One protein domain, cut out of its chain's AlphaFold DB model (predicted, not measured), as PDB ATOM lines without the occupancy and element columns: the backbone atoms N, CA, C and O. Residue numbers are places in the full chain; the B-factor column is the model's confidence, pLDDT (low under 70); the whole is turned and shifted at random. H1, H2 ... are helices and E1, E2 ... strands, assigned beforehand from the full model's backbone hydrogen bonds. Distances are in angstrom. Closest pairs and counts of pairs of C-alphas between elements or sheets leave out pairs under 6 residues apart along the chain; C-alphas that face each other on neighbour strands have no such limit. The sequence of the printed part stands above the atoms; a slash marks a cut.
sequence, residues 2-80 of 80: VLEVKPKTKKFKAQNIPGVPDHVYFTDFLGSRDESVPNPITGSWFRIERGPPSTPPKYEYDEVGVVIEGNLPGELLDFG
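AT A GLANCE: This is residues 2 to 80 of the 80 residues of an uncharacterized protein of Exophiala dermatitidis (strain ATCC 34100 / CBS 525.76 / NIH/UT8656) (UniProt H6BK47). Little regular structure: a two-stranded hairpin, E1 and E2, with short helix H1 over one face and residues 53 to 63 of a long unnamed stretch out on the other side. The 79 printed residues run H1, E1, E2, antiparallel; the class is mixed, with 19 residues in named elements. It is only just compact, close to loose: radius of gyration of the C-alphas 13.7 A, spans 38 by 31 by 25 A.

IN THESE COORDINATES: E1, residues 24 to 30, spans 18.7 A from C-alpha 24 at (-47.117, -24.356, 43.109). E2, residues 43 to 48, spans 16.1 A, ending at (-48.147, -24.889, 38.691). H1, residues 8 to 13, spans 10.2 A.

HOW THE PARTS SIT: E1 and E2 are antiparallel at 161 degrees; N 25 and O 47 are 2.8 A apart, within hydrogen-bond range. The closest C-alphas of H1 and E2, Lys 11 and Trp 45, are 7.4 A apart. In H1, 0 of 2 O i to N i+4 pairs but 3 of 3 O i to N i+3 pairs are within range.

THE WHOLE: The printed part has no cut. The link E1 to E2 is long. Residues 49 to 80 have no named element. Mean pLDDT of the printed part is 72.8; residues 73 to 80 are among those under 70.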
ATOM      1  N   VAL A   2     -53.992 -51.666  46.306       54.12
ATOM      2  CA  VAL A   2     -55.422 -51.321  46.200       54.12
ATOM      3  C   VAL A   2     -55.492 -49.950  45.542       54.12
ATOM      4  O   VAL A   2     -55.027 -48.970  46.114       54.12
ATOM      5  N   LEU A   3     -55.996 -49.894  44.309       55.56
ATOM      6  CA  LEU A   3     -56.140 -48.647  43.564       55.56
ATOM      7  C   LEU A   3     -57.372 -47.890  44.082       55.56
ATOM      8  O   LEU A   3     -58.504 -48.300  43.831       55.56
ATOM      9  N   GLU A   4     -57.159 -46.793  44.808       62.56
ATOM     10  CA  GLU A   4     -58.244 -45.925  45.272       62.56
ATOM     11  C   GLU A   4     -58.594 -44.887  44.195       62.56
ATOM     12  O   GLU A   4     -57.821 -43.972  43.903       62.56
ATOM     13  N   VAL A   5     -59.786 -45.006  43.606       67.50
ATOM     14  CA  VAL A   5     -60.291 -44.021  42.642       67.50
ATOM     15  C   VAL A   5     -60.880 -42.828  43.396       67.50
ATOM     16  O   VAL A   5     -61.960 -42.909  43.981       67.50
ATOM     17  N   LYS A   6     -60.179 -41.690  43.369       68.38
ATOM     18  CA  LYS A   6     -60.636 -40.439  43.992       68.38
ATOM     19  C   LYS A   6     -61.531 -39.626  43.034       68.38
ATOM     20  O   LYS A   6     -61.256 -39.577  41.835       68.38
ATOM     21  N   PRO A   7     -62.570 -38.920  43.530       76.25
ATOM     22  CA  PRO A   7     -63.394 -38.040  42.697       76.25
ATOM     23  C   PRO A   7     -62.572 -36.951  41.998       76.25
ATOM     24  O   PRO A   7     -61.716 -36.326  42.626       76.25
ATOM     25  N   LYS A   8     -62.900 -36.632  40.736       71.38
ATOM     26  CA  LYS A   8     -62.205 -35.611  39.917       71.38
ATOM     27  C   LYS A   8     -62.091 -34.250  40.610       71.38
ATOM     28  O   LYS A   8     -61.141 -33.516  40.366       71.38
ATOM     29  N   THR A   9     -63.032 -33.910  41.488       74.50
ATOM     30  CA  THR A   9     -63.033 -32.648  42.242       74.50
ATOM     31  C   THR A   9     -61.901 -32.546  43.267       74.50
ATOM     32  O   THR A   9     -61.529 -31.439  43.646       74.50
ATOM     33  N   LYS A  10     -61.301 -33.668  43.694       70.19
ATOM     34  CA  LYS A  10     -60.175 -33.680  44.643       70.19
ATOM     35  C   LYS A  10     -58.930 -32.980  44.097       70.19
ATOM     36  O   LYS A  10     -58.185 -32.433  44.897       70.19
ATOM     37  N   LYS A  11     -58.753 -32.901  42.772       65.75
ATOM     38  CA  LYS A  11     -57.627 -32.176  42.149       65.75
ATOM     39  C   LYS A  11     -57.613 -30.680  42.485       65.75
ATOM     40  O   LYS A  11     -56.558 -30.071  42.557       65.75
ATOM     41  N   PHE A  12     -58.789 -30.096  42.733       66.88
ATOM     42  CA  PHE A  12     -58.926 -28.689  43.123       66.88
ATOM     43  C   PHE A  12     -58.628 -28.448  44.607       66.88
ATOM     44  O   PHE A  12     -58.636 -27.306  45.049       66.88
ATOM     45  N   LYS A  13     -58.387 -29.513  45.383       67.75
ATOM     46  CA  LYS A  13     -57.943 -29.435  46.778       67.75
ATOM     47  C   LYS A  13     -56.428 -29.592  46.917       67.75
ATOM     48  O   LYS A  13     -55.971 -29.793  48.037       67.75
ATOM     49  N   ALA A  14     -55.679 -29.554  45.809       68.94
ATOM     50  CA  ALA A  14     -54.223 -29.514  45.852       68.94
ATOM     51  C   ALA A  14     -53.793 -28.345  46.745       68.94
ATOM     52  O   ALA A  14     -54.307 -27.233  46.608       68.94
ATOM     53  N   GLN A  15     -52.928 -28.631  47.710       71.25
ATOM     54  CA  GLN A  15     -52.539 -27.661  48.723       71.25
ATOM     55  C   GLN A  15     -51.218 -27.025  48.310       71.25
ATOM     56  O   GLN A  15     -50.374 -27.669  47.686       71.25
ATOM     57  N   ASN A  16     -51.046 -25.755  48.657       72.50
ATOM     58  CA  ASN A  16     -49.714 -25.185  48.735       72.50
ATOM     59  C   ASN A  16     -49.098 -25.669  50.058       72.50
ATOM     60  O   ASN A  16     -49.705 -25.506  51.119       72.50
ATOM     61  N   ILE A  17     -47.958 -26.355  49.978       71.31
ATOM     62  CA  ILE A  17     -47.259 -26.882  51.152       71.31
ATOM     63  C   ILE A  17     -46.330 -25.785  51.694       71.31
ATOM     64  O   ILE A  17     -45.652 -25.135  50.897       71.31
ATOM     65  N   PRO A  18     -46.232 -25.595  53.025       70.69
ATOM     66  CA  PRO A  18     -45.274 -24.661  53.607       70.69
ATOM     67  C   PRO A  18     -43.847 -24.893  53.084       70.69
ATOM     68  O   PRO A  18     -43.335 -26.008  53.156       70.69
ATOM     69  N   GLY A  19     -43.204 -23.838  52.577       71.69
ATOM     70  CA  GLY A  19     -41.845 -23.898  52.016       71.69
ATOM     71  C   GLY A  19     -41.776 -24.095  50.498       71.69
ATOM     72  O   GLY A  19     -40.684 -24.070  49.938       71.69
ATOM     73  N   VAL A  20     -42.921 -24.241  49.827       74.94
ATOM     74  CA  VAL A  20     -43.038 -24.312  48.363       74.94
ATOM     75  C   VAL A  20     -43.531 -22.955  47.821       74.94
ATOM     76  O   VAL A  20     -44.314 -22.295  48.501       74.94
ATOM     77  N   PRO A  21     -43.109 -22.500  46.622       79.94
ATOM     78  CA  PRO A  21     -43.577 -21.236  46.044       79.94
ATOM     79  C   PRO A  21     -45.108 -21.139  45.967       79.94
ATOM     80  O   PRO A  21     -45.766 -22.111  45.602       79.94
ATOM     81  N   ASP A  22     -45.675 -19.957  46.235       83.94
ATOM     82  CA  ASP A  22     -47.133 -19.724  46.358       83.94
ATOM     83  C   ASP A  22     -47.967 -20.165  45.141       83.94
ATOM     84  O   ASP A  22     -49.157 -20.451  45.255       83.94
ATOM     85  N   HIS A  23     -47.339 -20.227  43.966       82.38
ATOM     86  CA  HIS A  23     -47.968 -20.605  42.700       82.38
ATOM     87  C   HIS A  23     -47.861 -22.107  42.386       82.38
ATOM     88  O   HIS A  23     -48.304 -22.545  41.327       82.38
ATOM     89  N   VAL A  24     -47.267 -22.908  43.273       82.88
ATOM     90  CA  VAL A  24     -47.117 -24.356  43.109       82.88
ATOM     91  C   VAL A  24     -48.025 -25.066  44.109       82.88
ATOM     92  O   VAL A  24     -47.975 -24.836  45.317       82.88
ATOM     93  N   TYR A  25     -48.866 -25.955  43.589       84.19
ATOM     94  CA  TYR A  25     -49.805 -26.758  44.358       84.19
ATOM     95  C   TYR A  25     -49.516 -28.237  44.132       84.19
ATOM     96  O   TYR A  25     -49.307 -28.674  42.997       84.19
ATOM     97  N   PHE A  26     -49.563 -29.009  45.212       81.62
ATOM     98  CA  PHE A  26     -49.196 -30.418  45.225       81.62
ATOM     99  C   PHE A  26     -50.192 -31.239  46.041       81.62
ATOM    100  O   PHE A  26     -50.769 -30.772  47.028       81.62
ATOM    101  N   THR A  27     -50.410 -32.486  45.632       78.19
ATOM    102  CA  THR A  27     -51.109 -33.475  46.455       78.19
ATOM    103  C   THR A  27     -50.787 -34.895  46.009       78.19
ATOM    104  O   THR A  27     -50.807 -35.202  44.818       78.19
ATOM    105  N   ASP A  28     -50.579 -35.785  46.976       76.69
ATOM    106  CA  ASP A  28     -50.414 -37.209  46.700       76.69
ATOM    107  C   ASP A  28     -51.745 -37.863  46.329       76.69
ATOM    108  O   ASP A  28     -52.725 -37.896  47.091       76.69
ATOM    109  N   PHE A  29     -51.781 -38.404  45.115       72.12
ATOM    110  CA  PHE A  29     -52.943 -39.105  44.589       72.12
ATOM    111  C   PHE A  29     -52.810 -40.613  44.746       72.12
ATOM    112  O   PHE A  29     -53.793 -41.250  45.134       72.12
ATOM    113  N   LEU A  30     -51.612 -41.137  44.499       72.25
ATOM    114  CA  LEU A  30     -51.242 -42.545  44.448       72.25
ATOM    115  C   LEU A  30     -50.066 -42.813  45.390       72.25
ATOM    116  O   LEU A  30     -49.127 -42.031  45.474       72.25
ATOM    117  N   GLY A  31     -50.122 -43.931  46.099       69.00
ATOM    118  CA  GLY A  31     -49.060 -44.359  47.002       69.00
ATOM    119  C   GLY A  31     -49.554 -45.422  47.971       69.00
ATOM    120  O   GLY A  31     -50.752 -45.521  48.252       69.00
ATOM    121  N   SER A  32     -48.629 -46.232  48.478       61.81
ATOM    122  CA  SER A  32     -48.900 -47.119  49.606       61.81
ATOM    123  C   SER A  32     -48.767 -46.327  50.907       61.81
ATOM    124  O   SER A  32     -47.756 -45.666  51.114       61.81
ATOM    125  N   ARG A  33     -49.764 -46.402  51.796       60.41
ATOM    126  CA  ARG A  33     -49.635 -45.931  53.193       60.41
ATOM    127  C   ARG A  33     -48.954 -46.955  54.102       60.41
ATOM    128  O   ARG A  33     -48.834 -46.726  55.299       60.41
ATOM    129  N   ASP A  34     -48.592 -48.101  53.541       69.50
ATOM    130  CA  ASP A  34     -47.923 -49.179  54.245       69.50
ATOM    131  C   ASP A  34     -46.409 -49.006  54.103       69.50
ATOM    132  O   ASP A  34     -45.848 -49.239  53.029       69.50
ATOM    133  N   GLU A  35     -45.778 -48.581  55.198       71.50
ATOM    134  CA  GLU A  35     -44.330 -48.379  55.322       71.50
ATOM    135  C   GLU A  35     -43.535 -49.691  55.212       71.50
ATOM    136  O   GLU A  35     -42.320 -49.660  55.029       71.50
ATOM    137  N   SER A  36     -44.197 -50.853  55.292       78.56
ATOM    138  CA  SER A  36     -43.544 -52.156  55.127       78.56
ATOM    139  C   SER A  36     -43.336 -52.564  53.666       78.56
ATOM    140  O   SER A  36     -42.651 -53.553  53.400       78.56
ATOM    141  N   VAL A  37     -43.903 -51.821  52.706       75.44
ATOM    142  CA  VAL A  37     -43.743 -52.103  51.274       75.44
ATOM    143  C   VAL A  37     -42.413 -51.524  50.782       75.44
ATOM    144  O   VAL A  37     -42.264 -50.302  50.763       75.44
ATOM    145  N   PRO A  38     -41.453 -52.354  50.329       73.69
ATOM    146  CA  PRO A  38     -40.208 -51.849  49.764       73.69
ATOM    147  C   PRO A  38     -40.467 -51.179  48.408       73.69
ATOM    148  O   PRO A  38     -41.142 -51.752  47.552       73.69
ATOM    149  N   ASN A  39     -39.897 -49.987  48.207       71.94
ATOM    150  CA  ASN A  39     -39.957 -49.201  46.966       71.94
ATOM    151  C   ASN A  39     -41.387 -49.006  46.415       71.94
ATOM    152  O   ASN A  39     -41.693 -49.447  45.302       71.94
ATOM    153  N   PRO A  40     -42.302 -48.382  47.180       76.38
ATOM    154  CA  PRO A  40     -43.664 -48.183  46.712       76.38
ATOM    155  C   PRO A  40     -43.686 -47.174  45.559       76.38
ATOM    156  O   PRO A  40     -43.089 -46.106  45.647       76.38
ATOM    157  N   ILE A  41     -44.441 -47.478  44.498       78.69
ATOM    158  CA  ILE A  41     -44.761 -46.472  43.479       78.69
ATOM    159  C   ILE A  41     -45.662 -45.423  44.127       78.69
ATOM    160  O   ILE A  41     -46.761 -45.737  44.604       78.69
ATOM    161  N   THR A  42     -45.198 -44.181  44.122       79.06
ATOM    162  CA  THR A  42     -45.968 -43.003  44.507       79.06
ATOM    163  C   THR A  42     -46.358 -42.223  43.256       79.06
ATOM    164  O   THR A  42     -45.768 -42.366  42.186       79.06
ATOM    165  N   GLY A  43     -47.428 -41.448  43.355       81.00
ATOM    166  CA  GLY A  43     -47.894 -40.612  42.268       81.00
ATOM    167  C   GLY A  43     -48.567 -39.375  42.819       81.00
ATOM    168  O   GLY A  43     -49.530 -39.448  43.592       81.00
ATOM    169  N   SER A  44     -48.079 -38.232  42.377       79.94
ATOM    170  CA  SER A  44     -48.512 -36.942  42.882       79.94
ATOM    171  C   SER A  44     -49.092 -36.102  41.756       79.94
ATOM    172  O   SER A  44     -48.793 -36.282  40.576       79.94
ATOM    173  N   TRP A  45     -49.995 -35.201  42.121       83.38
ATOM    174  CA  TRP A  45     -50.603 -34.256  41.204       83.38
ATOM    175  C   TRP A  45     -50.027 -32.873  41.458       83.38
ATOM    176  O   TRP A  45     -50.213 -32.308  42.539       83.38
ATOM    177  N   PHE A  46     -49.396 -32.318  40.430       83.31
ATOM    178  CA  PHE A  46     -48.888 -30.959  40.442       83.31
ATOM    179  C   PHE A  46     -49.823 -30.035  39.672       83.31
ATOM    180  O   PHE A  46     -50.349 -30.369  38.608       83.31
ATOM    181  N   ARG A  47     -50.010 -28.835  40.208       85.81
ATOM    182  CA  ARG A  47     -50.577 -27.706  39.481       85.81
ATOM    183  C   ARG A  47     -49.670 -26.514  39.721       85.81
ATOM    184  O   ARG A  47     -49.561 -26.044  40.845       85.81
ATOM    185  N   ILE A  48     -49.037 -26.044  38.657       83.56
ATOM    186  CA  ILE A  48     -48.147 -24.889  38.691       83.56
ATOM    187  C   ILE A  48     -48.864 -23.765  37.957       83.56
ATOM    188  O   ILE A  48     -49.164 -23.870  36.768       83.56
ATOM    189  N   GLU A  49     -49.215 -22.719  38.688       86.12
ATOM    190  CA  GLU A  49     -49.765 -21.497  38.121       86.12
ATOM    191  C   GLU A  49     -48.636 -20.581  37.637       86.12
ATOM    192  O   GLU A  49     -47.463 -20.768  37.959       86.12
ATOM    193  N   ARG A  50     -48.974 -19.582  36.819       82.12
ATOM    194  CA  ARG A  50     -47.979 -18.655  36.278       82.12
ATOM    195  C   ARG A  50     -47.303 -17.886  37.417       82.12
ATOM    196  O   ARG A  50     -47.970 -17.160  38.146       82.12
ATOM    197  N   GLY A  51     -45.982 -17.982  37.503       79.38
ATOM    198  CA  GLY A  51     -45.186 -17.317  38.529       79.38
ATOM    199  C   GLY A  51     -43.710 -17.213  38.144       79.38
ATOM    200  O   GLY A  51     -43.352 -17.505  36.998       79.38
ATOM    201  N   PRO A  52     -42.852 -16.758  39.075       78.75
ATOM    202  CA  PRO A  52     -41.403 -16.849  38.930       78.75
ATOM    203  C   PRO A  52     -40.965 -18.298  38.663       78.75
ATOM    204  O   PRO A  52     -41.647 -19.214  39.117       78.75
ATOM    205  N   PRO A  53     -39.837 -18.531  37.969       74.75
ATOM    206  CA  PRO A  53     -39.317 -19.880  37.779       74.75
ATOM    207  C   PRO A  53     -39.167 -20.607  39.118       74.75
ATOM    208  O   PRO A  53     -38.539 -20.090  40.041       74.75
ATOM    209  N   SER A  54     -39.745 -21.802  39.202       68.31
ATOM    210  CA  SER A  54     -39.607 -22.693  40.351       68.31
ATOM    211  C   SER A  54     -38.823 -23.909  39.904       68.31
ATOM    212  O   SER A  54     -39.296 -24.668  39.062       68.31
ATOM    213  N   THR A  55     -37.617 -24.077  40.440       68.81
ATOM    214  CA  THR A  55     -36.837 -25.290  40.203       68.81
ATOM    215  C   THR A  55     -37.480 -26.438  40.979       68.81
ATOM    216  O   THR A  55     -37.784 -26.263  42.164       68.81
ATOM    217  N   PRO A  56     -37.715 -27.596  40.348       67.19
ATOM    218  CA  PRO A  56     -38.208 -28.753  41.067       67.19
ATOM    219  C   PRO A  56     -37.208 -29.242  42.127       67.19
ATOM    220  O   PRO A  56     -36.004 -28.995  42.006       67.19
ATOM    221  N   PRO A  57     -37.681 -29.949  43.168       68.38
ATOM    222  CA  PRO A  57     -36.794 -30.647  44.088       68.38
ATOM    223  C   PRO A  57     -35.974 -31.699  43.335       68.38
ATOM    224  O   PRO A  57     -36.468 -32.311  42.391       68.38
ATOM    225  N   LYS A  58     -34.740 -31.942  43.786       73.50
ATOM    226  CA  LYS A  58     -33.998 -33.138  43.379       73.50
ATOM    227  C   LYS A  58     -34.500 -34.322  44.192       73.50
ATOM    228  O   LYS A  58     -34.520 -34.247  45.423       73.50
ATOM    229  N   TYR A  59     -34.878 -35.391  43.510       71.56
ATOM    230  CA  TYR A  59     -35.288 -36.640  44.139       71.56
ATOM    231  C   TYR A  59     -34.177 -37.683  44.005       71.56
ATOM    232  O   TYR A  59     -33.422 -37.683  43.040       71.56
ATOM    233  N   GLU A  60     -34.069 -38.581  44.985       80.12
ATOM    234  CA  GLU A  60     -33.110 -39.701  44.952       80.12
ATOM    235  C   GLU A  60     -33.660 -40.926  44.195       80.12
ATOM    236  O   GLU A  60     -33.057 -41.999  44.212       80.12
ATOM    237  N   TYR A  61     -34.826 -40.789  43.565       78.00
ATOM    238  CA  TYR A  61     -35.550 -41.850  42.874       78.00
ATOM    239  C   TYR A  61     -35.980 -41.405  41.479       78.00
ATOM    240  O   TYR A  61     -36.173 -40.217  41.224       78.00
ATOM    241  N   ASP A  62     -36.164 -42.384  40.594       82.19
ATOM    242  CA  ASP A  62     -36.641 -42.144  39.236       82.19
ATOM    243  C   ASP A  62     -38.080 -41.601  39.245       82.19
ATOM    244  O   ASP A  62     -38.959 -42.128  39.935       82.19
ATOM    245  N   GLU A  63     -38.339 -40.578  38.429       79.81
ATOM    246  CA  GLU A  63     -39.656 -39.959  38.269       79.81
ATOM    247  C   GLU A  63     -40.099 -39.981  36.799       79.81
ATOM    248  O   GLU A  63     -39.303 -39.821  35.873       79.81
ATOM    249  N   VAL A  64     -41.404 -40.151  36.577       82.62
ATOM    250  CA  VAL A  64     -42.034 -39.920  35.276       82.62
ATOM    251  C   VAL A  64     -43.233 -38.993  35.439       82.62
ATOM    252  O   VAL A  64     -44.137 -39.245  36.235       82.62
ATOM    253  N   GLY A  65     -43.253 -37.921  34.648       81.94
ATOM    254  CA  GLY A  65     -44.330 -36.937  34.628       81.94
ATOM    255  C   GLY A  65     -45.156 -37.009  33.347       81.94
ATOM    256  O   GLY A  65     -44.625 -37.203  32.255       81.94
ATOM    257  N   VAL A  66     -46.469 -36.799  33.468       85.25
ATOM    258  CA  VAL A  66     -47.360 -36.597  32.316       85.25
ATOM    259  C   VAL A  66     -47.957 -35.199  32.399       85.25
ATOM    260  O   VAL A  66     -48.667 -34.872  33.350       85.25
ATOM    261  N   VAL A  67     -47.697 -34.374  31.383       86.69
ATOM    262  CA  VAL A  67     -48.267 -33.026  31.287       86.69
ATOM    263  C   VAL A  67     -49.703 -33.122  30.788       86.69
ATOM    264  O   VAL A  67     -49.952 -33.520  29.653       86.69
ATOM    265  N   ILE A  68     -50.655 -32.763  31.648       86.62
ATOM    266  CA  ILE A  68     -52.084 -32.795  31.308       86.62
ATOM    267  C   ILE A  68     -52.544 -31.479  30.667       86.62
ATOM    268  O   ILE A  68     -53.415 -31.490  29.801       86.62
ATOM    269  N   GLU A  69     -51.976 -30.345  31.083       87.38
ATOM    270  CA  GLU A  69     -52.316 -29.015  30.570       87.38
ATOM    271  C   GLU A  69     -51.102 -28.079  30.651       87.38
ATOM    272  O   GLU A  69     -50.326 -28.144  31.605       87.38
ATOM    273  N   GLY A  70     -50.963 -27.190  29.664       85.56
ATOM    274  CA  GLY A  70     -49.861 -26.234  29.580       85.56
ATOM    275  C   GLY A  70     -48.607 -26.818  28.929       85.56
ATOM    276  O   GLY A  70     -48.675 -27.770  28.156       85.56
ATOM    277  N   ASN A  71     -47.461 -26.206  29.220       80.06
ATOM    278  CA  ASN A  71     -46.157 -26.681  28.780       80.06
ATOM    279  C   ASN A  71     -45.185 -26.629  29.957       80.06
ATOM    280  O   ASN A  71     -45.108 -25.609  30.644       80.06
ATOM    281  N   LEU A  72     -44.441 -27.710  30.154       73.31
ATOM    282  CA  LEU A  72     -43.304 -27.747  31.061       73.31
ATOM    283  C   LEU A  72     -42.041 -27.604  30.204       73.31
ATOM    284  O   LEU A  72     -41.786 -28.477  29.374       73.31
ATOM    285  N   PRO A  73     -41.276 -26.501  30.325       66.69
ATOM    286  CA  PRO A  73     -39.998 -26.392  29.631       66.69
ATOM    287  C   PRO A  73     -39.090 -27.559  30.034       66.69
ATOM    288  O   PRO A  73     -39.063 -27.942  31.199       66.69
ATOM    289  N   GLY A  74     -38.363 -28.129  29.068       57.75
ATOM    290  CA  GLY A  74     -37.583 -29.361  29.258       57.75
ATOM    291  C   GLY A  74     -36.528 -29.294  30.368       57.75
ATOM    292  O   GLY A  74     -36.208 -30.319  30.950       57.75
ATOM    293  N   GLU A  75     -36.062 -28.098  30.732       54.06
ATOM    294  CA  GLU A  75     -35.162 -27.869  31.878       54.06
ATOM    295  C   GLU A  75     -35.831 -28.138  33.240       54.06
ATOM    296  O   GLU A  75     -35.146 -28.364  34.230       54.06
ATOM    297  N   LEU A  76     -37.167 -28.136  33.298       52.38
ATOM    298  CA  LEU A  76     -37.954 -28.565  34.459       52.38
ATOM    299  C   LEU A  76     -38.360 -30.042  34.373       52.38
ATOM    300  O   LEU A  76     -39.079 -30.496  35.251       52.38
ATOM    301  N   LEU A  77     -37.974 -30.760  33.308       48.69
ATOM    302  CA  LEU A  77     -38.165 -32.209  33.155       48.69
ATOM    303  C   LEU A  77     -36.877 -33.000  33.431       48.69
ATOM    304  O   LEU A  77     -36.926 -34.227  33.493       48.69
ATOM    305  N   ASP A  78     -35.745 -32.313  33.602       41.25
ATOM    306  CA  ASP A  78     -34.470 -32.915  33.985       41.25
ATOM    307  C   ASP A  78     -34.385 -32.951  35.521       41.25
ATOM    308  O   ASP A  78     -33.806 -32.081  36.171       41.25
ATOM    309  N   PHE A  79     -35.076 -33.925  36.115       44.81
ATOM    310  CA  PHE A  79     -35.160 -34.141  37.566       44.81
ATOM    311  C   PHE A  79     -33.968 -34.954  38.130       44.81
ATOM    312  O   PHE A  79     -34.086 -35.546  39.204       44.81
ATOM    313  N   GLY A  80     -32.831 -34.986  37.416       34.28
ATOM    314  CA  GLY A  80     -31.597 -35.706  37.785       34.28
ATOM    315  C   GLY A  80     -30.615 -34.928  38.665       34.28
ATOM    316  O   GLY A  80     -30.523 -33.679  38.583       34.28
TER     317      GLY A  80